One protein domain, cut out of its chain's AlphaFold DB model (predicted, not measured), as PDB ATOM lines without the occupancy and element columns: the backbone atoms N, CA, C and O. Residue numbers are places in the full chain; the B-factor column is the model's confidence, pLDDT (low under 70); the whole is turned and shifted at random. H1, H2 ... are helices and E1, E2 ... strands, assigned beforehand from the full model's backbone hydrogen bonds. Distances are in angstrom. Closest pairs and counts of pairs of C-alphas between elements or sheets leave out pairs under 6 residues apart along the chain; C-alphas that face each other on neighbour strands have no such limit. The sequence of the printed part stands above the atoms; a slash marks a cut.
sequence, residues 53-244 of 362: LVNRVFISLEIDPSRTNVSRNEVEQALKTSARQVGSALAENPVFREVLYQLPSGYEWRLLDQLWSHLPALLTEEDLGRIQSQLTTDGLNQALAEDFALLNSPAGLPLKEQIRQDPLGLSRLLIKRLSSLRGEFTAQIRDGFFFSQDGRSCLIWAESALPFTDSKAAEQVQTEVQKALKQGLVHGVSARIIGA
ATOM      1  N   LEU A  53     -59.921 -13.686  93.272       74.19
ATOM      2  CA  LEU A  53     -60.850 -14.151  94.313       74.19
ATOM      3  C   LEU A  53     -62.270 -13.581  94.173       74.19
ATOM      4  O   LEU A  53     -63.222 -14.173  94.673       74.19
ATOM      5  N   VAL A  54     -62.420 -12.444  93.489       78.38
ATOM      6  CA  VAL A  54     -63.692 -11.700  93.399       78.38
ATOM      7  C   VAL A  54     -64.444 -11.987  92.094       78.38
ATOM      8  O   VAL A  54     -65.668 -12.108  92.097       78.38
ATOM      9  N   ASN A  55     -63.724 -12.142  90.979       88.44
ATOM     10  CA  ASN A  55     -64.304 -12.253  89.632       88.44
ATOM     11  C   ASN A  55     -64.475 -13.713  89.174       88.44
ATOM     12  O   ASN A  55     -64.360 -14.021  87.987       88.44
ATOM     13  N   ARG A  56     -64.735 -14.632  90.113       91.00
ATOM     14  CA  ARG A  56     -64.950 -16.057  89.823       91.00
ATOM     15  C   ARG A  56     -66.427 -16.402  89.731       91.00
ATOM     16  O   ARG A  56     -67.218 -16.093  90.622       91.00
ATOM     17  N   VAL A  57     -66.780 -17.079  88.647       93.06
ATOM     18  CA  VAL A  57     -68.078 -17.712  88.441       93.06
ATOM     19  C   VAL A  57     -67.942 -19.186  88.775       93.06
ATOM     20  O   VAL A  57     -67.098 -19.872  88.204       93.06
ATOM     21  N   PHE A  58     -68.802 -19.682  89.656       94.56
ATOM     22  CA  PHE A  58     -68.946 -21.109  89.910       94.56
ATOM     23  C   PHE A  58     -70.228 -21.595  89.240       94.56
ATOM     24  O   PHE A  58     -71.296 -21.017  89.438       94.56
ATOM     25  N   ILE A  59     -70.131 -22.634  88.423       96.50
ATOM     26  CA  ILE A  59     -71.250 -23.212  87.682       96.50
ATOM     27  C   ILE A  59     -71.409 -24.653  88.159       96.50
ATOM     28  O   ILE A  59     -70.573 -25.506  87.871       96.50
ATOM     29  N   SER A  60     -72.480 -24.912  88.902       95.88
ATOM     30  CA  SER A  60     -72.885 -26.255  89.316       95.88
ATOM     31  C   SER A  60     -73.797 -26.841  88.245       95.88
ATOM     32  O   SER A  60     -74.854 -26.277  87.957       95.88
ATOM     33  N   LEU A  61     -73.378 -27.935  87.618       96.00
ATOM     34  CA  LEU A  61     -74.201 -28.730  86.714       96.00
ATOM     35  C   LEU A  61     -74.899 -29.822  87.513       96.00
ATOM     36  O   LEU A  61     -74.221 -30.596  88.177       96.00
ATOM     37  N   GLU A  62     -76.221 -29.905  87.430       93.81
ATOM     38  CA  GLU A  62     -77.049 -30.754  88.288       93.81
ATOM     39  C   GLU A  62     -78.083 -31.525  87.460       93.81
ATOM     40  O   GLU A  62     -78.739 -30.961  86.579       93.81
ATOM     41  N   ILE A  63     -78.268 -32.809  87.769       88.94
ATOM     42  CA  ILE A  63     -79.371 -33.634  87.254       88.94
ATOM     43  C   ILE A  63     -80.377 -33.868  88.385       88.94
ATOM     44  O   ILE A  63     -80.001 -34.342  89.457       88.94
ATOM     45  N   ASP A  64     -81.659 -33.579  88.137       76.69
ATOM     46  CA  ASP A  64     -82.736 -33.883  89.087       76.69
ATOM     47  C   ASP A  64     -83.098 -35.382  89.016       76.69
ATOM     48  O   ASP A  64     -83.656 -35.841  88.010       76.69
ATOM     49  N   PRO A  65     -82.821 -36.173  90.068       64.00
ATOM     50  CA  PRO A  65     -83.119 -37.604  90.081       64.00
ATOM     51  C   PRO A  65     -84.625 -37.891  89.996       64.00
ATOM     52  O   PRO A  65     -85.020 -38.947  89.512       64.00
ATOM     53  N   SER A  66     -85.479 -36.945  90.400       62.81
ATOM     54  CA  SER A  66     -86.942 -37.092  90.384       62.81
ATOM     55  C   SER A  66     -87.514 -37.150  88.964       62.81
ATOM     56  O   SER A  66     -88.648 -37.578  88.764       62.81
ATOM     57  N   ARG A  67     -86.740 -36.691  87.972       58.84
ATOM     58  CA  ARG A  67     -87.153 -36.589  86.567       58.84
ATOM     59  C   ARG A  67     -86.579 -37.687  85.678       58.84
ATOM     60  O   ARG A  67     -86.957 -37.760  84.510       58.84
ATOM     61  N   THR A  68     -85.688 -38.530  86.198       59.81
ATOM     62  CA  THR A  68     -84.890 -39.423  85.354       59.81
ATOM     63  C   THR A  68     -84.627 -40.763  86.037       59.81
ATOM     64  O   THR A  68     -83.876 -40.845  87.001       59.81
ATOM     65  N   ASN A  69     -85.212 -41.833  85.487       65.12
ATOM     66  CA  ASN A  69     -84.999 -43.236  85.877       65.12
ATOM     67  C   ASN A  69     -83.668 -43.775  85.298       65.12
ATOM     68  O   ASN A  69     -83.619 -44.822  84.658       65.12
ATOM     69  N   VAL A  70     -82.607 -42.977  85.422       71.94
ATOM     70  CA  VAL A  70     -81.359 -43.084  84.652       71.94
ATOM     71  C   VAL A  70     -80.269 -43.725  85.508       71.94
ATOM     72  O   VAL A  70     -80.190 -43.487  86.716       71.94
ATOM     73  N   SER A  71     -79.424 -44.552  84.891       81.31
ATOM     74  CA  SER A  71     -78.329 -45.227  85.589       81.31
ATOM     75  C   SER A  71     -77.291 -44.225  86.107       81.31
ATOM     76  O   SER A  71     -77.035 -43.190  85.492       81.31
ATOM     77  N   ARG A  72     -76.613 -44.546  87.216       82.12
ATOM     78  CA  ARG A  72     -75.565 -43.686  87.802       82.12
ATOM     79  C   ARG A  72     -74.455 -43.341  86.801       82.12
ATOM     80  O   ARG A  72     -73.971 -42.213  86.797       82.12
ATOM     81  N   ASN A  73     -74.087 -44.290  85.938       85.69
ATOM     82  CA  ASN A  73     -73.061 -44.080  84.913       85.69
ATOM     83  C   ASN A  73     -73.518 -43.109  83.819       85.69
ATOM     84  O   ASN A  73     -72.718 -42.310  83.342       85.69
ATOM     85  N   GLU A  74     -74.796 -43.150  83.444       87.12
ATOM     86  CA  GLU A  74     -75.369 -42.247  82.442       87.12
ATOM     87  C   GLU A  74     -75.447 -40.813  82.984       87.12
ATOM     88  O   GLU A  74     -75.089 -39.872  82.278       87.12
ATOM     89  N   VAL A  75     -75.817 -40.645  84.261       88.62
ATOM     90  CA  VAL A  75     -75.775 -39.343  84.954       88.62
ATOM     91  C   VAL A  75     -74.355 -38.780  84.954       88.62
ATOM     92  O   VAL A  75     -74.139 -37.633  84.566       88.62
ATOM     93  N   GLU A  76     -73.371 -39.592  85.343       91.38
ATOM     94  CA  GLU A  76     -71.974 -39.164  85.388       91.38
ATOM     95  C   GLU A  76     -71.449 -38.789  83.990       91.38
ATOM     96  O   GLU A  76     -70.801 -37.754  83.830       91.38
ATOM     97  N   GLN A  77     -71.774 -39.569  82.954       92.25
ATOM     98  CA  GLN A  77     -71.405 -39.255  81.569       92.25
ATOM     99  C   GLN A  77     -72.081 -37.984  81.044       92.25
ATOM    100  O   GLN A  77     -71.421 -37.179  80.381       92.25
ATOM    101  N   ALA A  78     -73.363 -37.768  81.348       93.25
ATOM    102  CA  ALA A  78     -74.085 -36.561  80.952       93.25
ATOM    103  C   ALA A  78     -73.479 -35.306  81.601       93.25
ATOM    104  O   ALA A  78     -73.276 -34.293  80.921       93.25
ATOM    105  N   LEU A  79     -73.115 -35.394  82.886       95.06
ATOM    106  CA  LEU A  79     -72.434 -34.322  83.612       95.06
ATOM    107  C   LEU A  79     -71.032 -34.050  83.052       95.06
ATOM    108  O   LEU A  79     -70.725 -32.897  82.769       95.06
ATOM    109  N   LYS A  80     -70.210 -35.082  82.802       95.56
ATOM    110  CA  LYS A  80     -68.874 -34.919  82.189       95.56
ATOM    111  C   LYS A  80     -68.950 -34.300  80.795       95.56
ATOM    112  O   LYS A  80     -68.161 -33.417  80.464       95.56
ATOM    113  N   THR A  81     -69.899 -34.753  79.976       95.81
ATOM    114  CA  THR A  81     -70.095 -34.241  78.612       95.81
ATOM    115  C   THR A  81     -70.512 -32.777  78.648       95.81
ATOM    116  O   THR A  81     -69.895 -31.955  77.971       95.81
ATOM    117  N   SER A  82     -71.481 -32.437  79.503       96.69
ATOM    118  CA  SER A  82     -71.928 -31.054  79.679       96.69
ATOM    119  C   SER A  82     -70.809 -30.165  80.226       96.69
ATOM    120  O   SER A  82     -70.580 -29.073  79.715       96.69
ATOM    121  N   ALA A  83     -70.047 -30.652  81.212       97.06
ATOM    122  CA  ALA A  83     -68.915 -29.928  81.779       97.06
ATOM    123  C   ALA A  83     -67.843 -29.627  80.730       97.06
ATOM    124  O   ALA A  83     -67.336 -28.510  80.673       97.06
ATOM    125  N   ARG A  84     -67.536 -30.599  79.864       96.88
ATOM    126  CA  ARG A  84     -66.566 -30.422  78.783       96.88
ATOM    127  C   ARG A  84     -67.046 -29.422  77.735       96.88
ATOM    128  O   ARG A  84     -66.267 -28.556  77.366       96.88
ATOM    129  N   GLN A  85     -68.294 -29.527  77.276       96.94
ATOM    130  CA  GLN A  85     -68.834 -28.643  76.235       96.94
ATOM    131  C   GLN A  85     -69.008 -27.201  76.728       96.94
ATOM    132  O   GLN A  85     -68.609 -26.260  76.045       96.94
ATOM    133  N   VAL A  86     -69.571 -27.016  77.926       97.62
ATOM    134  CA  VAL A  86     -69.696 -25.686  78.543       97.62
ATOM    135  C   VAL A  86     -68.312 -25.121  78.853       97.62
ATOM    136  O   VAL A  86     -68.032 -23.968  78.535       97.62
ATOM    137  N   GLY A  87     -67.437 -25.931  79.449       96.88
ATOM    138  CA  GLY A  87     -66.087 -25.529  79.820       96.88
ATOM    139  C   GLY A  87     -65.237 -25.094  78.627       96.88
ATOM    140  O   GLY A  87     -64.606 -24.044  78.700       96.88
ATOM    141  N   SER A  88     -65.270 -25.834  77.513       96.69
ATOM    142  CA  SER A  88     -64.541 -25.458  76.296       96.69
ATOM    143  C   SER A  88     -65.093 -24.178  75.668       96.69
ATOM    144  O   SER A  88     -64.318 -23.300  75.306       96.69
ATOM    145  N   ALA A  89     -66.420 -24.021  75.613       96.94
ATOM    146  CA  ALA A  89     -67.050 -22.811  75.081       96.94
ATOM    147  C   ALA A  89     -66.705 -21.554  75.902       96.94
ATOM    148  O   ALA A  89     -66.551 -20.468  75.346       96.94
ATOM    149  N   LEU A  90     -66.570 -21.691  77.226       97.12
ATOM    150  CA  LEU A  90     -66.096 -20.608  78.090       97.12
ATOM    151  C   LEU A  90     -64.598 -20.344  77.902       97.12
ATOM    152  O   LEU A  90     -64.198 -19.187  77.871       97.12
ATOM    153  N   ALA A  91     -63.780 -21.392  77.762       96.19
ATOM    154  CA  ALA A  91     -62.331 -21.269  77.597       96.19
ATOM    155  C   ALA A  91     -61.925 -20.608  76.266       96.19
ATOM    156  O   ALA A  91     -60.911 -19.920  76.207       96.19
ATOM    157  N   GLU A  92     -62.717 -20.784  75.207       95.69
ATOM    158  CA  GLU A  92     -62.516 -20.116  73.911       95.69
ATOM    159  C   GLU A  92     -62.915 -18.631  73.929       95.69
ATOM    160  O   GLU A  92     -62.587 -17.877  73.010       95.69
ATOM    161  N   ASN A  93     -63.639 -18.188  74.959       95.56
ATOM    162  CA  ASN A  93     -64.191 -16.846  75.024       95.56
ATOM    163  C   ASN A  93     -63.236 -15.882  75.755       95.56
ATOM    164  O   ASN A  93     -62.940 -16.090  76.932       95.56
ATOM    165  N   PRO A  94     -62.822 -14.763  75.125       94.94
ATOM    166  CA  PRO A  94     -61.849 -13.830  75.702       94.94
ATOM    167  C   PRO A  94     -62.338 -13.098  76.963       94.94
ATOM    168  O   PRO A  94     -61.552 -12.427  77.633       94.94
ATOM    169  N   VAL A  95     -63.628 -13.195  77.302       95.31
ATOM    170  CA  VAL A  95     -64.186 -12.659  78.553       95.31
ATOM    171  C   VAL A  95     -63.688 -13.431  79.784       95.31
ATOM    172  O   VAL A  95     -63.729 -12.888  80.891       95.31
ATOM    173  N   PHE A  96     -63.196 -14.661  79.618       95.38
ATOM    174  CA  PHE A  96     -62.672 -15.488  80.705       95.38
ATOM    175  C   PHE A  96     -61.154 -15.644  80.582       95.38
ATOM    176  O   PHE A  96     -60.630 -15.931  79.512       95.38
ATOM    177  N   ARG A  97     -60.439 -15.426  81.690       93.00
ATOM    178  CA  ARG A  97     -58.975 -15.576  81.761       93.00
ATOM    179  C   ARG A  97     -58.567 -17.021  81.968       93.00
ATOM    180  O   ARG A  97     -57.589 -17.483  81.394       93.00
ATOM    181  N   GLU A  98     -59.312 -17.701  82.825       92.50
ATOM    182  CA  GLU A  98     -59.044 -19.069  83.223       92.50
ATOM    183  C   GLU A  98     -60.370 -19.795  83.401       92.50
ATOM    184  O   GLU A  98     -61.317 -19.258  83.977       92.50
ATOM    185  N   VAL A  99     -60.444 -21.025  82.901       95.50
ATOM    186  CA  VAL A  99     -61.607 -21.893  83.059       95.50
ATOM    187  C   VAL A  99     -61.099 -23.281  83.414       95.50
ATOM    188  O   VAL A  99     -60.335 -23.874  82.657       95.50
ATOM    189  N   LEU A 100     -61.547 -23.822  84.547       94.31
ATOM    190  CA  LEU A 100     -61.278 -25.212  84.920       94.31
ATOM    191  C   LEU A 100     -62.601 -25.961  84.987       94.31
ATOM    192  O   LEU A 100     -63.471 -25.694  85.818       94.31
ATOM    193  N   TYR A 101     -62.722 -26.916  84.084       94.81
ATOM    194  CA  TYR A 101     -63.838 -27.852  84.004       94.81
ATOM    195  C   TYR A 101     -63.351 -29.303  84.076       94.81
ATOM    196  O   TYR A 101     -64.106 -30.185  84.473       94.81
ATOM    197  N   GLN A 102     -62.089 -29.551  83.707       94.94
ATOM    198  CA  GLN A 102     -61.437 -30.850  83.787       94.94
ATOM    199  C   GLN A 102     -59.936 -30.655  84.047       94.94
ATOM    200  O   GLN A 102     -59.270 -29.902  83.338       94.94
ATOM    201  N   LEU A 103     -59.398 -31.349  85.047       91.50
ATOM    202  CA  LEU A 103     -57.961 -31.443  85.278       91.50
ATOM    203  C   LEU A 103     -57.299 -32.292  84.179       91.50
ATOM    204  O   LEU A 103     -57.876 -33.294  83.744       91.50
ATOM    205  N   PRO A 104     -56.082 -31.932  83.737       88.62
ATOM    206  CA  PRO A 104     -55.361 -32.705  82.735       88.62
ATOM    207  C   PRO A 104     -55.044 -34.117  83.241       88.62
ATOM    208  O   PRO A 104     -54.883 -34.357  84.440       88.62
ATOM    209  N   SER A 105     -54.907 -35.069  82.318       84.69
ATOM    210  CA  SER A 105     -54.454 -36.417  82.665       84.69
ATOM    211  C   SER A 105     -53.071 -36.369  83.326       84.69
ATOM    212  O   SER A 105     -52.189 -35.612  82.913       84.69
ATOM    213  N   GLY A 106     -52.894 -37.153  84.392       82.12
ATOM    214  CA  GLY A 106     -51.655 -37.162  85.173       82.12
ATOM    215  C   GLY A 106     -51.415 -35.896  86.009       82.12
ATOM    216  O   GLY A 106     -50.275 -35.659  86.403       82.12
ATOM    217  N   TYR A 107     -52.449 -35.085  86.290       83.38
ATOM    218  CA  TYR A 107     -52.318 -33.896  87.150       83.38
ATOM    219  C   TYR A 107     -51.705 -34.222  88.521       83.38
ATOM    220  O   TYR A 107     -50.927 -33.427  89.032       83.38
ATOM    221  N   GLU A 108     -52.019 -35.391  89.085       79.50
ATOM    222  CA  GLU A 108     -51.507 -35.862  90.381       79.50
ATOM    223  C   GLU A 108     -49.983 -35.970  90.358       79.50
ATOM    224  O   GLU A 108     -49.307 -35.449  91.242       79.50
ATOM    225  N   TRP A 109     -49.439 -36.565  89.295       77.75
ATOM    226  CA  TRP A 109     -47.998 -36.713  89.105       77.75
ATOM    227  C   TRP A 109     -47.323 -35.380  88.833       77.75
ATOM    228  O   TRP A 109     -46.277 -35.100  89.401       77.75
ATOM    229  N   ARG A 110     -47.948 -34.524  88.020       82.38
ATOM    230  CA  ARG A 110     -47.411 -33.194  87.717       82.38
ATOM    231  C   ARG A 110     -47.385 -32.293  88.960       82.38
ATOM    232  O   ARG A 110     -46.434 -31.545  89.145       82.38
ATOM    233  N   LEU A 111     -48.397 -32.399  89.824       82.69
ATOM    234  CA  LEU A 111     -48.436 -31.722  91.120       82.69
ATOM    235  C   LEU A 111     -47.330 -32.247  92.046       82.69
ATOM    236  O   LEU A 111     -46.627 -31.454  92.665       82.69
ATOM    237  N   LEU A 112     -47.165 -33.570  92.138       80.81
ATOM    238  CA  LEU A 112     -46.125 -34.180  92.967       80.81
ATOM    239  C   LEU A 112     -44.715 -33.804  92.499       80.81
ATOM    240  O   LEU A 112     -43.893 -33.456  93.339       80.81
ATOM    241  N   ASP A 113     -44.461 -33.795  91.191       82.19
ATOM    242  CA  ASP A 113     -43.187 -33.372  90.594       82.19
ATOM    243  C   ASP A 113     -42.873 -31.895  90.901       82.19
ATOM    244  O   ASP A 113     -41.777 -31.551  91.341       82.19
ATOM    245  N   GLN A 114     -43.872 -31.008  90.794       84.62
ATOM    246  CA  GLN A 114     -43.718 -29.603  91.189       84.62
ATOM    247  C   GLN A 114     -43.404 -29.453  92.683       84.62
ATOM    248  O   GLN A 114     -42.498 -28.706  93.062       84.62
ATOM    249  N   LEU A 115     -44.126 -30.179  93.538       85.62
ATOM    250  CA  LEU A 115     -43.932 -30.137  94.988       85.62
ATOM    251  C   LEU A 115     -42.620 -30.787  95.430       85.62
ATOM    252  O   LEU A 115     -42.080 -30.388  96.460       85.62
ATOM    253  N   TRP A 116     -42.088 -31.737  94.661       84.19
ATOM    254  CA  TRP A 116     -40.822 -32.405  94.951       84.19
ATOM    255  C   TRP A 116     -39.671 -31.408  95.094       84.19
ATOM    256  O   TRP A 116     -38.913 -31.461  96.060       84.19
ATOM    257  N   SER A 117     -39.603 -30.420  94.196       85.81
ATOM    258  CA  SER A 117     -38.603 -29.342  94.256       85.81
ATOM    259  C   SER A 117     -38.703 -28.474  95.521       85.81
ATOM    260  O   SER A 117     -37.720 -27.872  95.952       85.81
ATOM    261  N   HIS A 118     -39.879 -28.449  96.148       87.75
ATOM    262  CA  HIS A 118     -40.172 -27.699  97.366       87.75
ATOM    263  C   HIS A 118     -40.227 -28.578  98.618       87.75
ATOM    264  O   HIS A 118     -40.455 -28.054  99.709       87.75
ATOM    265  N   LEU A 119     -39.970 -29.885  98.489       86.06
ATOM    266  CA  LEU A 119     -40.020 -30.843  99.589       86.06
ATOM    267  C   LEU A 119     -39.236 -30.361 100.822       86.06
ATOM    268  O   LEU A 119     -39.837 -30.367 101.893       86.06
ATOM    269  N   PRO A 120     -37.984 -29.857 100.724       86.69
ATOM    270  CA  PRO A 120     -37.230 -29.434 101.907       86.69
ATOM    271  C   PRO A 120     -37.927 -28.356 102.744       86.69
ATOM    272  O   PRO A 120     -37.789 -28.349 103.962       86.69
ATOM    273  N   ALA A 121     -38.701 -27.470 102.109       87.69
ATOM    274  CA  ALA A 121     -39.451 -26.418 102.794       87.69
ATOM    275  C   ALA A 121     -40.765 -26.920 103.422       87.69
ATOM    276  O   ALA A 121     -41.360 -26.225 104.241       87.69
ATOM    277  N   LEU A 122     -41.233 -28.106 103.024       85.25
ATOM    278  CA  LEU A 122     -42.487 -28.715 103.470       85.25
ATOM    279  C   LEU A 122     -42.283 -29.782 104.561       85.25
ATOM    280  O   LEU A 122     -43.267 -30.262 105.127       85.25
ATOM    281  N   LEU A 123     -41.034 -30.167 104.846       87.69
ATOM    282  CA  LEU A 123     -40.690 -31.155 105.872       87.69
ATOM    283  C   LEU A 123     -40.769 -30.552 107.278       87.69
ATOM    284  O   LEU A 123     -40.335 -29.426 107.513       87.69
ATOM    285  N   THR A 124     -41.285 -31.328 108.235       88.19
ATOM    286  CA  THR A 124     -41.196 -30.993 109.663       88.19
ATOM    287  C   THR A 124     -39.955 -31.605 110.304       88.19
ATOM    288  O   THR A 124     -39.302 -32.483 109.745       88.19
ATOM    289  N   GLU A 125     -39.659 -31.192 111.532       89.38
ATOM    290  CA  GLU A 125     -38.554 -31.750 112.317       89.38
ATOM    291  C   GLU A 125     -38.729 -33.255 112.604       89.38
ATOM    292  O   GLU A 125     -37.770 -34.021 112.561       89.38
ATOM    293  N   GLU A 126     -39.974 -33.713 112.780       89.44
ATOM    294  CA  GLU A 126     -40.301 -35.144 112.880       89.44
ATOM    295  C   GLU A 126     -40.027 -35.888 111.561       89.44
ATOM    296  O   GLU A 126     -39.480 -36.994 111.569       89.44
ATOM    297  N   ASP A 127     -40.384 -35.277 110.425       90.12
ATOM    298  CA  ASP A 127     -40.148 -35.855 109.101       90.12
ATOM    299  C   ASP A 127     -38.632 -35.967 108.826       90.12
ATOM    300  O   ASP A 127     -38.168 -37.003 108.350       90.12
ATOM    301  N   LEU A 128     -37.840 -34.965 109.226       89.56
ATOM    302  CA  LEU A 128     -36.375 -34.988 109.135       89.56
ATOM    303  C   LEU A 128     -35.745 -36.104 109.978       89.56
ATOM    304  O   LEU A 128     -34.862 -36.806 109.485       89.56
ATOM    305  N   GLY A 129     -36.219 -36.326 111.208       90.19
ATOM    306  CA  GLY A 129     -35.736 -37.423 112.055       90.19
ATOM    307  C   GLY A 129     -35.980 -38.806 111.436       90.19
ATOM    308  O   GLY A 129     -35.113 -39.681 111.483       90.19
ATOM    309  N   ARG A 130     -37.131 -38.996 110.777       86.62
ATOM    310  CA  ARG A 130     -37.437 -40.237 110.040       86.62
ATOM    311  C   ARG A 130     -36.529 -40.415 108.831       86.62
ATOM    312  O   ARG A 130     -35.970 -41.496 108.655       86.62
ATOM    313  N   ILE A 131     -36.330 -39.362 108.041       90.31
ATOM    314  CA  ILE A 131     -35.419 -39.397 106.890       90.31
ATOM    315  C   ILE A 131     -34.002 -39.745 107.354       90.31
ATOM    316  O   ILE A 131     -33.354 -40.601 106.762       90.31
ATOM    317  N   GLN A 132     -33.545 -39.169 108.467       91.50
ATOM    318  CA  GLN A 132     -32.226 -39.465 109.019       91.50
ATOM    319  C   GLN A 132     -32.058 -40.948 109.383       91.50
ATOM    320  O   GLN A 132     -31.016 -41.527 109.085       91.50
ATOM    321  N   SER A 133     -33.083 -41.591 109.959       87.94
ATOM    322  CA  SER A 133     -33.045 -43.041 110.220       87.94
ATOM    323  C   SER A 133     -33.018 -43.892 108.943       87.94
ATOM    324  O   SER A 133     -32.346 -44.921 108.913       87.94
ATOM    325  N   GLN A 134     -33.682 -43.448 107.870       88.25
ATOM    326  CA  GLN A 134     -33.703 -44.147 106.578       88.25
ATOM    327  C   GLN A 134     -32.401 -43.988 105.788       88.25
ATOM    328  O   GLN A 134     -32.051 -44.870 105.015       88.25
ATOM    329  N   LEU A 135     -31.664 -42.896 106.006       92.06
ATOM    330  CA  LEU A 135     -30.360 -42.646 105.381       92.06
ATOM    331  C   LEU A 135     -29.208 -43.452 106.012       92.06
ATOM    332  O   LEU A 135     -28.068 -43.343 105.564       92.06
ATOM    333  N   THR A 136     -29.477 -44.259 107.042       94.56
ATOM    334  CA  THR A 136     -28.502 -45.219 107.582       94.56
ATOM    335  C   THR A 136     -28.290 -46.386 106.616       94.56
ATOM    336  O   THR A 136     -29.164 -46.698 105.812       94.56
ATOM    337  N   THR A 137     -27.147 -47.073 106.697       93.50
ATOM    338  CA  THR A 137     -26.855 -48.235 105.836       93.50
ATOM    339  C   THR A 137     -27.944 -49.306 105.922       93.50
ATOM    340  O   THR A 137     -28.380 -49.824 104.896       93.50
ATOM    341  N   ASP A 138     -28.420 -49.603 107.133       92.69
ATOM    342  CA  ASP A 138     -29.481 -50.589 107.352       92.69
ATOM    343  C   ASP A 138     -30.824 -50.104 106.787       92.69
ATOM    344  O   ASP A 138     -31.515 -50.867 106.113       92.69
ATOM    345  N   GLY A 139     -31.156 -48.820 106.980       91.75
ATOM    346  CA  GLY A 139     -32.366 -48.204 106.431       91.75
ATOM    347  C   GLY A 139     -32.397 -48.190 104.901       91.75
ATOM    348  O   GLY A 139     -33.410 -48.555 104.305       91.75
ATOM    349  N   LEU A 140     -31.275 -47.850 104.257       93.06
ATOM    350  CA  LEU A 140     -31.133 -47.869 102.799       93.06
ATOM    351  C   LEU A 140     -31.254 -49.289 102.243       93.06
ATOM    352  O   LEU A 140     -31.972 -49.511 101.269       93.06
ATOM    353  N   ASN A 141     -30.585 -50.260 102.870       94.25
ATOM    354  CA  ASN A 141     -30.669 -51.662 102.462       94.25
ATOM    355  C   ASN A 141     -32.101 -52.193 102.574       94.25
ATOM    356  O   ASN A 141     -32.564 -52.895 101.677       94.25
ATOM    357  N   GLN A 142     -32.809 -51.836 103.649       93.19
ATOM    358  CA  GLN A 142     -34.200 -52.224 103.833       93.19
ATOM    359  C   GLN A 142     -35.110 -51.590 102.770       93.19
ATOM    360  O   GLN A 142     -35.860 -52.313 102.117       93.19
ATOM    361  N   ALA A 143     -35.015 -50.273 102.554       90.31
ATOM    362  CA  ALA A 143     -35.834 -49.564 101.568       90.31
ATOM    363  C   ALA A 143     -35.640 -50.129 100.150       90.31
ATOM    364  O   ALA A 143     -36.607 -50.447  99.461       90.31
ATOM    365  N   LEU A 144     -34.387 -50.359  99.744       91.75
ATOM    366  CA  LEU A 144     -34.074 -50.929  98.433       91.75
ATOM    367  C   LEU A 144     -34.529 -52.389  98.294       91.75
ATOM    368  O   LEU A 144     -34.933 -52.798  97.206       91.75
ATOM    369  N   ALA A 145     -34.480 -53.185  99.367       93.75
ATOM    370  CA  ALA A 145     -34.992 -54.555  99.355       93.75
ATOM    371  C   ALA A 145     -36.524 -54.593  99.211       93.75
ATOM    372  O   ALA A 145     -37.049 -55.425  98.466       93.75
ATOM    373  N   GLU A 146     -37.233 -53.678  99.878       91.75
ATOM    374  CA  GLU A 146     -38.683 -53.503  99.741       91.75
ATOM    375  C   GLU A 146     -39.057 -53.084  98.313       91.75
ATOM    376  O   GLU A 146     -39.911 -53.721  97.693       91.75
ATOM    377  N   ASP A 147     -38.367 -52.089  97.753       91.88
ATOM    378  CA  ASP A 147     -38.567 -51.648  96.369       91.88
ATOM    379  C   ASP A 147     -38.267 -52.766  95.362       91.88
ATOM    380  O   ASP A 147     -39.031 -52.979  94.416       91.88
ATOM    381  N   PHE A 148     -37.200 -53.544  95.577       92.62
ATOM    382  CA  PHE A 148     -36.863 -54.696  94.740       92.62
ATOM    383  C   PHE A 148     -37.953 -55.774  94.781       92.62
ATOM    384  O   PHE A 148     -38.345 -56.304  93.737       92.62
ATOM    385  N   ALA A 149     -38.476 -56.098  95.966       92.50
ATOM    386  CA  ALA A 149     -39.583 -57.040  96.104       92.50
ATOM    387  C   ALA A 149     -40.855 -56.520  95.410       92.50
ATOM    388  O   ALA A 149     -41.541 -57.279  94.722       92.50
ATOM    389  N   LEU A 150     -41.137 -55.217  95.529       90.44
ATOM    390  CA  LEU A 150     -42.294 -54.576  94.910       90.44
ATOM    391  C   LEU A 150     -42.207 -54.600  93.379       90.44
ATOM    392  O   LEU A 150     -43.183 -54.963  92.721       90.44
ATOM    393  N   LEU A 151     -41.039 -54.281  92.812       91.44
ATOM    394  CA  LEU A 151     -40.777 -54.299  91.367       91.44
ATOM    395  C   LEU A 151     -40.876 -55.701  90.753       91.44
ATOM    396  O   LEU A 151     -41.248 -55.824  89.588       91.44
ATOM    397  N   ASN A 152     -40.585 -56.747  91.531       92.50
ATOM    398  CA  ASN A 152     -40.746 -58.142  91.114       92.50
ATOM    399  C   ASN A 152     -42.182 -58.673  91.277       92.50
ATOM    400  O   ASN A 152     -42.460 -59.822  90.934       92.50
ATOM    401  N   SER A 153     -43.108 -57.857  91.783       90.94
ATOM    402  CA  SER A 153     -44.521 -58.213  91.918       90.94
ATOM    403  C   SER A 153     -45.365 -57.676  90.746       90.94
ATOM    404  O   SER A 153     -44.989 -56.685  90.115       90.94
ATOM    405  N   PRO A 154     -46.565 -58.236  90.485       84.31
ATOM    406  CA  PRO A 154     -47.510 -57.676  89.510       84.31
ATOM    407  C   PRO A 154     -47.907 -56.217  89.798       84.31
ATOM    408  O   PRO A 154     -48.288 -55.489  88.883       84.31
ATOM    409  N   ALA A 155     -47.794 -55.777  91.058       80.06
ATOM    410  CA  ALA A 155     -48.067 -54.404  91.474       80.06
ATOM    411  C   ALA A 155     -46.918 -53.425  91.152       80.06
ATOM    412  O   ALA A 155     -47.127 -52.215  91.193       80.06
ATOM    413  N   GLY A 156     -45.722 -53.918  90.804       79.44
ATOM    414  CA  GLY A 156     -44.525 -53.103  90.564       79.44
ATOM    415  C   GLY A 156     -44.469 -52.408  89.202       79.44
ATOM    416  O   GLY A 156     -43.837 -51.361  89.071       79.44
ATOM    417  N   LEU A 157     -45.161 -52.946  88.190       77.56
ATOM    418  CA  LEU A 157     -45.198 -52.401  86.824       77.56
ATOM    419  C   LEU A 157     -45.573 -50.904  86.754       77.56
ATOM    420  O   LEU A 157     -44.821 -50.150  86.135       77.56
ATOM    421  N   PRO A 158     -46.670 -50.437  87.384       80.94
ATOM    422  CA  PRO A 158     -47.019 -49.013  87.385       80.94
ATOM    423  C   PRO A 158     -46.110 -48.153  88.278       80.94
ATOM    424  O   PRO A 158     -46.021 -46.948  88.064       80.94
ATOM    425  N   LEU A 159     -45.423 -48.747  89.259       82.12
ATOM    426  CA  LEU A 159     -44.622 -48.035  90.264       82.12
ATOM    427  C   LEU A 159     -43.152 -47.858  89.867       82.12
ATOM    428  O   LEU A 159     -42.425 -47.123  90.530       82.12
ATOM    429  N   LYS A 160     -42.706 -48.490  88.776       86.75
ATOM    430  CA  LYS A 160     -41.305 -48.467  88.330       86.75
ATOM    431  C   LYS A 160     -40.730 -47.060  88.186       86.75
ATOM    432  O   LYS A 160     -39.615 -46.804  88.634       86.75
ATOM    433  N   GLU A 161     -41.473 -46.165  87.543       83.19
ATOM    434  CA  GLU A 161     -41.014 -44.793  87.321       83.19
ATOM    435  C   GLU A 161     -40.958 -44.002  88.633       83.19
ATOM    436  O   GLU A 161     -40.014 -43.252  88.860       83.19
ATOM    437  N   GLN A 162     -41.917 -44.243  89.530       80.62
ATOM    438  CA  GLN A 162     -41.966 -43.609  90.842       80.62
ATOM    439  C   GLN A 162     -40.800 -44.057  91.731       80.62
ATOM    440  O   GLN A 162     -40.117 -43.213  92.294       80.62
ATOM    441  N   ILE A 163     -40.527 -45.363  91.809       88.62
ATOM    442  CA  ILE A 163     -39.399 -45.912  92.581       88.62
ATOM    443  C   ILE A 163     -38.061 -45.391  92.040       88.62
ATOM    444  O   ILE A 163     -37.154 -45.083  92.805       88.62
ATOM    445  N   ARG A 164     -37.937 -45.231  90.715       86.62
ATOM    446  CA  ARG A 164     -36.728 -44.659  90.103       86.62
ATOM    447  C   ARG A 164     -36.485 -43.208  90.532       86.62
ATOM    448  O   ARG A 164     -35.330 -42.812  90.662       86.62
ATOM    449  N   GLN A 165     -37.546 -42.420  90.685       84.00
ATOM    450  CA  GLN A 165     -37.462 -41.007  91.068       84.00
ATOM    451  C   GLN A 165     -37.359 -40.813  92.590       84.00
ATOM    452  O   GLN A 165     -36.706 -39.875  93.038       84.00
ATOM    453  N   ASP A 166     -37.969 -41.703  93.374       87.44
ATOM    454  CA  ASP A 166     -38.072 -41.618  94.832       87.44
ATOM    455  C   ASP A 166     -37.919 -43.007  95.495       87.44
ATOM    456  O   ASP A 166     -38.907 -43.592  95.951       87.44
ATOM    457  N   PRO A 167     -36.684 -43.542  95.581       87.81
ATOM    458  CA  PRO A 167     -36.403 -44.861  96.165       87.81
ATOM    459  C   PRO A 167     -36.547 -44.901  97.696       87.81
ATOM    460  O   PRO A 167     -36.469 -45.953  98.316       87.81
ATOM    461  N   LEU A 168     -36.712 -43.742  98.345       89.00
ATOM    462  CA  LEU A 168     -36.960 -43.658  99.790       89.00
ATOM    463  C   LEU A 168     -38.440 -43.402 100.107       89.00
ATOM    464  O   LEU A 168     -38.836 -43.371 101.272       89.00
ATOM    465  N   GLY A 169     -39.282 -43.223  99.087       87.56
ATOM    466  CA  GLY A 169     -40.705 -42.960  99.255       87.56
ATOM    467  C   GLY A 169     -41.020 -41.645  99.977       87.56
ATOM    468  O   GLY A 169     -42.063 -41.555 100.633       87.56
ATOM    469  N   LEU A 170     -40.165 -40.621  99.879       87.38
ATOM    470  CA  LEU A 170     -40.362 -39.315 100.518       87.38
ATOM    471  C   LEU A 170     -41.634 -38.608 100.028       87.38
ATOM    472  O   LEU A 170     -42.279 -37.873 100.777       87.38
ATOM    473  N   SER A 171     -42.060 -38.879  98.795       83.88
ATOM    474  CA  SER A 171     -43.300 -38.369  98.198       83.88
ATOM    475  C   SER A 171     -44.541 -38.779  98.999       83.88
ATOM    476  O   SER A 171     -45.537 -38.052  99.023       83.88
ATOM    477  N   ARG A 172     -44.483 -39.892  99.748       84.38
ATOM    478  CA  ARG A 172     -45.566 -40.335 100.646       84.38
ATOM    479  C   ARG A 172     -45.816 -39.330 101.772       84.38
ATOM    480  O   ARG A 172     -46.963 -39.170 102.199       84.38
ATOM    481  N   LEU A 173     -44.776 -38.623 102.223       85.00
ATOM    482  CA  LEU A 173     -44.890 -37.558 103.223       85.00
ATOM    483  C   LEU A 173     -45.699 -36.381 102.660       85.00
ATOM    484  O   LEU A 173     -46.627 -35.908 103.318       85.00
ATOM    485  N   LEU A 174     -45.434 -35.981 101.408       82.44
ATOM    486  CA  LEU A 174     -46.204 -34.941 100.710       82.44
ATOM    487  C   LEU A 174     -47.671 -35.342 100.539       82.44
ATOM    488  O   LEU A 174     -48.563 -34.560 100.865       82.44
ATOM    489  N   ILE A 175     -47.937 -36.571 100.086       81.75
ATOM    490  CA  ILE A 175     -49.307 -37.067  99.872       81.75
ATOM    491  C   ILE A 175     -50.103 -37.054 101.183       81.75
ATOM    492  O   ILE A 175     -51.255 -36.613 101.199       81.75
ATOM    493  N   LYS A 176     -49.493 -37.477 102.298       81.75
ATOM    494  CA  LYS A 176     -50.129 -37.454 103.626       81.75
ATOM    495  C   LYS A 176     -50.461 -36.030 104.091       81.75
ATOM    496  O   LYS A 176     -51.464 -35.817 104.769       81.75
ATOM    497  N   ARG A 177     -49.642 -35.038 103.736       79.75
ATOM    498  CA  ARG A 177     -49.917 -33.627 104.051       79.75
ATOM    499  C   ARG A 177     -51.011 -33.058 103.153       79.75
ATOM    500  O   ARG A 177     -51.951 -32.447 103.655       79.75
ATOM    501  N   LEU A 178     -50.953 -33.323 101.851       77.31
ATOM    502  CA  LEU A 178     -51.992 -32.922 100.900       77.31
ATOM    503  C   LEU A 178     -53.362 -33.497 101.273       77.31
ATOM    504  O   LEU A 178     -54.370 -32.806 101.152       77.31
ATOM    505  N   SER A 179     -53.411 -34.733 101.779       72.88
ATOM    506  CA  SER A 179     -54.663 -35.321 102.257       72.88
ATOM    507  C   SER A 179     -55.196 -34.628 103.515       72.88
ATOM    508  O   SER A 179     -56.409 -34.489 103.638       72.88
ATOM    509  N   SER A 180     -54.330 -34.111 104.395       71.94
ATOM    510  CA  SER A 180     -54.753 -33.299 105.550       71.94
ATOM    511  C   SER A 180     -55.280 -31.910 105.162       71.94
ATOM    512  O   SER A 180     -56.192 -31.400 105.809       71.94
ATOM    513  N   LEU A 181     -54.784 -31.328 104.060       67.75
ATOM    514  CA  LEU A 181     -55.278 -30.057 103.510       67.75
ATOM    515  C   LEU A 181     -56.655 -30.176 102.845       67.75
ATOM    516  O   LEU A 181     -57.287 -29.154 102.583       67.75
ATOM    517  N   ARG A 182     -57.152 -31.396 102.591       62.19
ATOM    518  CA  ARG A 182     -58.498 -31.595 102.032       62.19
ATOM    519  C   ARG A 182     -59.618 -31.076 102.941       62.19
ATOM    520  O   ARG A 182     -60.702 -30.857 102.421       62.19
ATOM    521  N   GLY A 183     -59.373 -30.811 104.232       60.31
ATOM    522  CA  GLY A 183     -60.330 -30.143 105.131       60.31
ATOM    523  C   GLY A 183     -61.773 -30.668 105.025       60.31
ATOM    524  O   GLY A 183     -62.001 -31.840 104.733       60.31
ATOM    525  N   GLU A 184     -62.760 -29.787 105.211       56.47
ATOM    526  CA  GLU A 184     -64.186 -30.059 104.940       56.47
ATOM    527  C   GLU A 184     -64.534 -30.026 103.432       56.47
ATOM    528  O   GLU A 184     -65.705 -30.148 103.054       56.47
ATOM    529  N   PHE A 185     -63.546 -29.856 102.535       56.22
ATOM    530  CA  PHE A 185     -63.794 -29.829 101.093       56.22
ATOM    531  C   PHE A 185     -64.219 -31.215 100.613       56.22
ATOM    532  O   PHE A 185     -63.438 -32.137 100.397       56.22
ATOM    533  N   THR A 186     -65.524 -31.320 100.421       65.06
ATOM    534  CA  THR A 186     -66.246 -32.566 100.194       65.06
ATOM    535  C   THR A 186     -66.281 -32.973  98.704       65.06
ATOM    536  O   THR A 186     -66.940 -33.937  98.316       65.06
ATOM    537  N   ALA A 187     -65.570 -32.254  97.832       75.38
ATOM    538  CA  ALA A 187     -65.553 -32.531  96.397       75.38
ATOM    539  C   ALA A 187     -64.704 -33.774  96.064       75.38
ATOM    540  O   ALA A 187     -63.579 -33.927  96.537       75.38
ATOM    541  N   GLN A 188     -65.233 -34.655  95.215       86.38
ATOM    542  CA  GLN A 188     -64.529 -35.817  94.678       86.38
ATOM    543  C   GLN A 188     -64.064 -35.535  93.253       86.38
ATOM    544  O   GLN A 188     -64.860 -35.139  92.406       86.38
ATOM    545  N   ILE A 189     -62.790 -35.787  92.964       88.06
ATOM    546  CA  ILE A 189     -62.263 -35.684  91.601       88.06
ATOM    547  C   ILE A 189     -62.426 -37.049  90.921       88.06
ATOM    548  O   ILE A 189     -61.886 -38.040  91.409       88.06
ATOM    549  N   ARG A 190     -63.171 -37.114  89.810       88.75
ATOM    550  CA  ARG A 190     -63.348 -38.332  88.989       88.75
ATOM    551  C   ARG A 190     -63.017 -38.024  87.534       88.75
ATOM    552  O   ARG A 190     -63.638 -37.148  86.940       88.75
ATOM    553  N   ASP A 191     -62.027 -38.711  86.964       88.44
ATOM    554  CA  ASP A 191     -61.495 -38.444  85.612       88.44
ATOM    555  C   ASP A 191     -61.111 -36.968  85.372       88.44
ATOM    556  O   ASP A 191     -61.254 -36.427  84.271       88.44
ATOM    557  N   GLY A 192     -60.652 -36.296  86.432       90.06
ATOM    558  CA  GLY A 192     -60.297 -34.877  86.428       90.06
ATOM    559  C   GLY A 192     -61.473 -33.906  86.592       90.06
ATOM    560  O   GLY A 192     -61.240 -32.704  86.657       90.06
ATOM    561  N   PHE A 193     -62.717 -34.378  86.683       94.12
ATOM    562  CA  PHE A 193     -63.899 -33.538  86.912       94.12
ATOM    563  C   PHE A 193     -64.235 -33.424  88.402       94.12
ATOM    564  O   PHE A 193     -64.053 -34.380  89.157       94.12
ATOM    565  N   PHE A 194     -64.776 -32.276  88.812       92.81
ATOM    566  CA  PHE A 194     -65.120 -31.977  90.204       92.81
ATOM    567  C   PHE A 194     -66.563 -32.373  90.514       92.81
ATOM    568  O   PHE A 194     -67.493 -31.632  90.205       92.81
ATOM    569  N   PHE A 195     -66.754 -33.525  91.148       93.19
ATOM    570  CA  PHE A 195     -68.064 -34.039  91.534       93.19
ATOM    571  C   PHE A 195     -68.402 -33.771  93.001       93.19
ATOM    572  O   PHE A 195     -67.537 -33.771  93.877       93.19
ATOM    573  N   SER A 196     -69.691 -33.615  93.286       90.44
ATOM    574  CA  SER A 196     -70.220 -33.731  94.647       90.44
ATOM    575  C   SER A 196     -70.090 -35.167  95.177       90.44
ATOM    576  O   SER A 196     -69.996 -36.127  94.409       90.44
ATOM    577  N   GLN A 197     -70.124 -35.343  96.502       86.06
ATOM    578  CA  GLN A 197     -70.053 -36.670  97.139       86.06
ATOM    579  C   GLN A 197     -71.129 -37.646  96.644       86.06
ATOM    580  O   GLN A 197     -70.854 -38.827  96.427       86.06
ATOM    581  N   ASP A 198     -72.352 -37.157  96.438       86.19
ATOM    582  CA  ASP A 198     -73.467 -37.958  95.927       86.19
ATOM    583  C   ASP A 198     -73.338 -38.288  94.424       86.19
ATOM    584  O   ASP A 198     -74.014 -39.197  93.929       86.19
ATOM    585  N   GLY A 199     -72.422 -37.619  93.711       87.31
ATOM    586  CA  GLY A 199     -72.181 -37.766  92.276       87.31
ATOM    587  C   GLY A 199     -73.254 -37.126  91.394       87.31
ATOM    588  O   GLY A 199     -73.344 -37.477  90.221       87.31
ATOM    589  N   ARG A 200     -74.093 -36.242  91.947       87.44
ATOM    590  CA  ARG A 200     -75.218 -35.618  91.226       87.44
ATOM    591  C   ARG A 200     -74.914 -34.232  90.676       87.44
ATOM    592  O   ARG A 200     -75.671 -33.740  89.841       87.44
ATOM    593  N   SER A 201     -73.825 -33.627  91.141       92.25
ATOM    594  CA  SER A 201     -73.398 -32.297  90.727       92.25
ATOM    595  C   SER A 201     -71.973 -32.335  90.194       92.25
ATOM    596  O   SER A 201     -71.123 -33.021  90.765       92.25
ATOM    597  N   CYS A 202     -71.704 -31.584  89.128       95.00
ATOM    598  CA  CYS A 202     -70.362 -31.361  88.595       95.00
ATOM    599  C   CYS A 202     -70.061 -29.860  88.560       95.00
ATOM    600  O   CYS A 202     -70.836 -29.085  88.004       95.00
ATOM    601  N   LEU A 203     -68.937 -29.448  89.140       95.56
ATOM    602  CA  LEU A 203     -68.538 -28.049  89.240       95.56
ATOM    603  C   LEU A 203     -67.617 -27.653  88.081       95.56
ATOM    604  O   LEU A 203     -66.632 -28.329  87.790       95.56
ATOM    605  N   ILE A 204     -67.915 -26.508  87.478       96.06
ATOM    606  CA  ILE A 204     -67.005 -25.738  86.630       96.06
ATOM    607  C   ILE A 204     -66.741 -24.421  87.350       96.06
ATOM    608  O   ILE A 204     -67.663 -23.826  87.910       96.06
ATOM    609  N   TRP A 205     -65.512 -23.926  87.302       93.44
ATOM    610  CA  TRP A 205     -65.235 -22.541  87.680       93.44
ATOM    611  C   TRP A 205     -64.635 -21.770  86.495       93.44
ATOM    612  O   TRP A 205     -63.987 -22.343  85.615       93.44
ATOM    613  N   ALA A 206     -64.889 -20.469  86.442       94.62
ATOM    614  CA  ALA A 206     -64.349 -19.587  85.417       94.62
ATOM    615  C   ALA A 206     -64.000 -18.234  86.035       94.62
ATOM    616  O   ALA A 206     -64.828 -17.623  86.713       94.62
ATOM    617  N   GLU A 207     -62.788 -17.752  85.798       93.88
ATOM    618  CA  GLU A 207     -62.356 -16.414  86.180       93.88
ATOM    619  C   GLU A 207     -62.644 -15.433  85.045       93.88
ATOM    620  O   GLU A 207     -62.150 -15.589  83.927       93.88
ATOM    621  N   SER A 208     -63.437 -14.401  85.325       93.81
ATOM    622  CA  SER A 208     -63.726 -13.354  84.354       93.81
ATOM    623  C   SER A 208     -62.617 -12.306  84.299       93.81
ATOM    624  O   SER A 208     -62.116 -11.832  85.318       93.81
ATOM    625  N   ALA A 209     -62.282 -11.882  83.080       92.19
ATOM    626  CA  ALA A 209     -61.452 -10.712  82.829       92.19
ATOM    627  C   ALA A 209     -62.168  -9.394  83.167       92.19
ATOM    628  O   ALA A 209     -61.502  -8.374  83.357       92.19
ATOM    629  N   LEU A 210     -63.503  -9.421  83.223       91.94
ATOM    630  CA  LEU A 210     -64.358  -8.275  83.493       91.94
ATOM    631  C   LEU A 210     -64.726  -8.209  84.987       91.94
ATOM    632  O   LEU A 210     -64.956  -9.247  85.612       91.94
ATOM    633  N   PRO A 211     -64.794  -7.006  85.581       89.44
ATOM    634  CA  PRO A 211     -65.123  -6.854  86.993       89.44
ATOM    635  C   PRO A 211     -66.610  -7.116  87.253       89.44
ATOM    636  O   PRO A 211     -67.470  -6.574  86.565       89.44
ATOM    637  N   PHE A 212     -66.928  -7.882  88.300       89.94
ATOM    638  CA  PHE A 212     -68.323  -8.079  88.734       89.94
ATOM    639  C   PHE A 212     -68.877  -6.930  89.572       89.94
ATOM    640  O   PHE A 212     -70.037  -6.980  89.974       89.94
ATOM    641  N   THR A 213     -68.060  -5.926  89.880       85.62
ATOM    642  CA  THR A 213     -68.504  -4.733  90.606       85.62
ATOM    643  C   THR A 213     -69.226  -3.744  89.688       85.62
ATOM    644  O   THR A 213     -70.095  -3.026  90.170       85.62
ATOM    645  N   ASP A 214     -68.945  -3.774  88.378       88.31
ATOM    646  CA  ASP A 214     -69.677  -3.043  87.337       88.31
ATOM    647  C   ASP A 214     -70.856  -3.890  86.829       88.31
ATOM    648  O   ASP A 214     -70.680  -4.998  86.310       88.31
ATOM    649  N   SER A 215     -72.073  -3.363  86.966       89.00
ATOM    650  CA  SER A 215     -73.302  -4.064  86.575       89.00
ATOM    651  C   SER A 215     -73.365  -4.407  85.079       89.00
ATOM    652  O   SER A 215     -73.849  -5.483  84.726       89.00
ATOM    653  N   LYS A 216     -72.858  -3.547  84.185       89.94
ATOM    654  CA  LYS A 216     -72.900  -3.757  82.727       89.94
ATOM    655  C   LYS A 216     -71.899  -4.821  82.311       89.94
ATOM    656  O   LYS A 216     -72.214  -5.692  81.502       89.94
ATOM    657  N   ALA A 217     -70.708  -4.769  82.900       92.62
ATOM    658  CA  ALA A 217     -69.688  -5.786  82.706       92.62
ATOM    659  C   ALA A 217     -70.184  -7.154  83.210       92.62
ATOM    660  O   ALA A 217     -70.094  -8.154  82.496       92.62
ATOM    661  N   ALA A 218     -70.817  -7.188  84.386       93.88
ATOM    662  CA  ALA A 218     -71.481  -8.378  84.906       93.88
ATOM    663  C   ALA A 218     -72.587  -8.896  83.960       93.88
ATOM    664  O   ALA A 218     -72.697 -10.105  83.747       93.88
ATOM    665  N   GLU A 219     -73.388  -8.022  83.335       95.31
ATOM    666  CA  GLU A 219     -74.414  -8.443  82.366       95.31
ATOM    667  C   GLU A 219     -73.815  -9.076  81.108       95.31
ATOM    668  O   GLU A 219     -74.358 -10.064  80.595       95.31
ATOM    669  N   GLN A 220     -72.675  -8.563  80.642       95.75
ATOM    670  CA  GLN A 220     -71.934  -9.160  79.537       95.75
ATOM    671  C   GLN A 220     -71.448 -10.569  79.906       95.75
ATOM    672  O   GLN A 220     -71.718 -11.519  79.172       95.75
ATOM    673  N   VAL A 221     -70.821 -10.738  81.073       96.50
ATOM    674  CA  VAL A 221     -70.362 -12.055  81.554       96.50
ATOM    675  C   VAL A 221     -71.531 -13.030  81.672       96.50
ATOM    676  O   VAL A 221     -71.456 -14.156  81.189       96.50
ATOM    677  N   GLN A 222     -72.644 -12.598  82.268       96.44
ATOM    678  CA  GLN A 222     -73.845 -13.418  82.401       96.44
ATOM    679  C   GLN A 222     -74.384 -13.865  81.042       96.44
ATOM    680  O   GLN A 222     -74.815 -15.011  80.921       96.44
ATOM    681  N   THR A 223     -74.364 -12.988  80.038       97.12
ATOM    682  CA  THR A 223     -74.783 -13.310  78.669       97.12
ATOM    683  C   THR A 223     -73.907 -14.400  78.061       97.12
ATOM    684  O   THR A 223     -74.435 -15.388  77.549       97.12
ATOM    685  N   GLU A 224     -72.585 -14.270  78.179       97.12
ATOM    686  CA  GLU A 224     -71.640 -15.261  77.653       97.12
ATOM    687  C   GLU A 224     -71.748 -16.608  78.381       97.12
ATOM    688  O   GLU A 224     -71.792 -17.653  77.730       97.12
ATOM    689  N   VAL A 225     -71.917 -16.605  79.710       97.00
ATOM    690  CA  VAL A 225     -72.188 -17.837  80.471       97.00
ATOM    691  C   VAL A 225     -73.481 -18.495  79.994       97.00
ATOM    692  O   VAL A 225     -73.501 -19.690  79.719       97.00
ATOM    693  N   GLN A 226     -74.568 -17.735  79.843       96.88
ATOM    694  CA  GLN A 226     -75.848 -18.284  79.379       96.88
ATOM    695  C   GLN A 226     -75.764 -18.830  77.948       96.88
ATOM    696  O   GLN A 226     -76.427 -19.816  77.629       96.88
ATOM    697  N   LYS A 227     -74.950 -18.218  77.085       96.81
ATOM    698  CA  LYS A 227     -74.690 -18.710  75.730       96.81
ATOM    699  C   LYS A 227     -73.947 -20.048  75.758       96.81
ATOM    700  O   LYS A 227     -74.412 -20.987  75.118       96.81
ATOM    701  N   ALA A 228     -72.880 -20.157  76.550       96.75
ATOM    702  CA  ALA A 228     -72.139 -21.407  76.728       96.75
ATOM    703  C   ALA A 228     -73.026 -22.520  77.310       96.75
ATOM    704  O   ALA A 228     -73.027 -23.640  76.805       96.75
ATOM    705  N   LEU A 229     -73.856 -22.200  78.308       96.62
ATOM    706  CA  LEU A 229     -74.819 -23.142  78.889       96.62
ATOM    707  C   LEU A 229     -75.840 -23.634  77.858       96.62
ATOM    708  O   LEU A 229     -76.081 -24.831  77.759       96.62
ATOM    709  N   LYS A 230     -76.417 -22.738  77.050       95.38
ATOM    710  CA  LYS A 230     -77.380 -23.123  76.004       95.38
ATOM    711  C   LYS A 230     -76.777 -24.022  74.924       95.38
ATOM    712  O   LYS A 230     -77.512 -24.796  74.323       95.38
ATOM    713  N   GLN A 231     -75.483 -23.882  74.649       93.56
ATOM    714  CA  GLN A 231     -74.787 -24.646  73.612       93.56
ATOM    715  C   GLN A 231     -74.235 -25.980  74.124       93.56
ATOM    716  O   GLN A 231     -74.192 -26.937  73.357       93.56
ATOM    717  N   GLY A 232     -73.808 -26.038  75.388       92.56
ATOM    718  CA  GLY A 232     -73.092 -27.187  75.947       92.56
ATOM    719  C   GLY A 232     -73.863 -28.034  76.958       92.56
ATOM    720  O   GLY A 232     -73.324 -29.031  77.427       92.56
ATOM    721  N   LEU A 233     -75.086 -27.662  77.348       93.75
ATOM    722  CA  LEU A 233     -75.893 -28.493  78.248       93.75
ATOM    723  C   LEU A 233     -76.553 -29.649  77.495       93.75
ATOM    724  O   LEU A 233     -77.341 -29.447  76.571       93.75
ATOM    725  N   VAL A 234     -76.289 -30.871  77.956       92.12
ATOM    726  CA  VAL A 234     -77.001 -32.069  77.502       92.12
ATOM    727  C   VAL A 234     -78.418 -32.092  78.091       92.12
ATOM    728  O   VAL A 234     -78.667 -31.589  79.189       92.12
ATOM    729  N   HIS A 235     -79.366 -32.697  77.371       85.94
ATOM    730  CA  HIS A 235     -80.753 -32.819  77.819       85.94
ATOM    731  C   HIS A 235     -80.851 -33.472  79.210       85.94
ATOM    732  O   HIS A 235     -80.276 -34.529  79.455       85.94
ATOM    733  N   GLY A 236     -81.621 -32.859  80.112       86.31
ATOM    734  CA  GLY A 236     -81.799 -33.325  81.492       86.31
ATOM    735  C   GLY A 236     -80.785 -32.762  82.492       86.31
ATOM    736  O   GLY A 236     -81.046 -32.825  83.691       86.31
ATOM    737  N   VAL A 237     -79.691 -32.148  82.026       92.12
ATOM    738  CA  VAL A 237     -78.750 -31.414  82.883       92.12
ATOM    739  C   VAL A 237     -79.214 -29.966  83.022       92.12
ATOM    740  O   VAL A 237     -79.495 -29.277  82.042       92.12
ATOM    741  N   SER A 238     -79.283 -29.495  84.258       94.00
ATOM    742  CA  SER A 238     -79.529 -28.099  84.605       94.00
ATOM    743  C   SER A 238     -78.241 -27.450  85.104       94.00
ATOM    744  O   SER A 238     -77.327 -28.137  85.550       94.00
ATOM    745  N   ALA A 239     -78.146 -26.125  85.015       95.50
ATOM    746  CA  ALA A 239     -77.003 -25.387  85.534       95.50
ATOM    747  C   ALA A 239     -77.450 -24.317  86.523       95.50
ATOM    748  O   ALA A 239     -78.409 -23.581  86.275       95.50
ATOM    749  N   ARG A 240     -76.696 -24.187  87.611       95.06
ATOM    750  CA  ARG A 240     -76.849 -23.140  88.611       95.06
ATOM    751  C   ARG A 240     -75.559 -22.346  88.729       95.06
ATOM    752  O   ARG A 240     -74.484 -22.903  88.923       95.06
ATOM    753  N   ILE A 241     -75.684 -21.029  88.632       95.19
ATOM    754  CA  ILE A 241     -74.564 -20.104  88.795       95.19
ATOM    755  C   ILE A 241     -74.509 -19.667  90.259       95.19
ATOM    756  O   ILE A 241     -75.523 -19.265  90.830       95.19
ATOM    757  N   ILE A 242     -73.325 -19.755  90.854       91.12
ATOM    758  CA  ILE A 242     -73.031 -19.467  92.256       91.12
ATOM    759  C   ILE A 242     -71.881 -18.449  92.300       91.12
ATOM    760  O   ILE A 242     -70.976 -18.475  91.463       91.12
ATOM    761  N   GLY A 243     -71.918 -17.541  93.274       88.19
ATOM    762  CA  GLY A 243     -70.886 -16.524  93.490       88.19
ATOM    763  C   GLY A 243     -71.423 -15.101  93.358       88.19
ATOM    764  O   GLY A 243     -72.631 -14.875  93.380       88.19
ATOM    765  N   ALA A 244     -70.519 -14.130  93.225       88.69
ATOM    766  CA  ALA A 244     -70.872 -12.710  93.238       88.69
ATOM    767  C   ALA A 244     -71.728 -12.281  92.031       88.69
ATOM    768  O   ALA A 244     -72.649 -11.486  92.193       88.69
TER     769      ALA A 244
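This is residues 53 to 244 of the 362 residues of an uncharacterized protein of Deltaproteobacteria bacterium (UniProt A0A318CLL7). The model has two lobes: a strongly twisted sheet of six strands with the long helices H1 and H8 packed on it, and a loose arm of six helices, H2 to H7, reaching out from it. This arm leaves after E2 and folds back to E3, and residues 179 to 184, of which 179 and 180 belong to H7, stand free. The printed part has 192 residues, with eight named helices and six named strands in the order E1 H1 E2 H2 H3 H4 H5 H6 H7 E3 E4 E5 H8 E6. The sheet is branched and its neighbours are antiparallel; the class is mixed, helices and strands. The whole is loose, with a radius of gyration of the C-alphas of 22.1 A, and elongated, spanning 67 by 42 by 29 A.

E5, residues 201 to 208, has E1, residues 56 to 63, on one side, with N 59 and O 204 2.8 A apart. On its other side are E2, residues 96 to 100, with N 207 and O 98 2.8 A apart, and E4, residues 193 to 195, with N 203 and O 194 2.8 A apart. E6, residues 237 to 242, is on the other side of E1, with N 60 and O 240 2.8 A apart. E3, residues 188 to 190, forms a hairpin with E4, N 188 and O 195 being 2.8 A apart; E3, E4 and E5 are a meander, each strand the antiparallel neighbour of the one before. H1, residues 72 to 91, is on the sheet at a height of 7.4 A and runs along E5 at 3 degrees on the local plane; their closest C-alphas, of Leu 79 and Cys 202, are 6.2 A apart. H8, residues 215 to 232, is on the sheet at a height of 8.7 A, slantwise to E5 at 43 degrees on the local plane. H1 and H8 touch, with the C-alphas of Gln 85 and Gly 232 closest at 4.5 A, at a steep tilt of 47 degrees, opposite ways; H1 touches H8 with residues 82 to 90 alone, and H8 touches H1 with residues 224 to 232 alone. H2, residues 107 to 116, touches H7, residues 171 to 180, the closest C-alphas being those of Trp 116 and Ser 171 at 7.2 A. H3, residues 119 to 122, is close to but not clearly touching H7, C-alphas of Leu 119 and Leu 174 being closest at 7.5 A. H4, residues 125 to 134, and H5, residues 137 to 151, only just touch, only at the corner, with 3 pairs of C-alphas within 8 A, the closest being Gln 134 and Leu 140 at 5.9 A. H6, residues 160 to 165, is close to but not clearly touching H5, C-alphas of Leu 151 and Lys 160 being closest at 6.6 A. In H1, H2 and H4 to H8 every O i to N i+4 pair is within hydrogen-bond range; H3 is too short for one.

E1 begins at C-alpha 56, (-64.950, -16.057, 89.823), and is 22.9 A long; E5 is 22.2 A. H1 is 28.0 A, H8 25.4 A and H5 21.0 A long, H5 beginning at C-alpha 137, (-26.855, -48.235, 105.836). E6 ends at C-alpha 242, (-73.031, -19.467, 92.256).

The two C-alphas farthest apart, of Asp 138 and Lys 216, are 68.4 A apart. The printed part has no cut, and no link is long. Mean pLDDT of the printed part is 88.0; it is under 70 at residues 65 to 69 and 181 to 186.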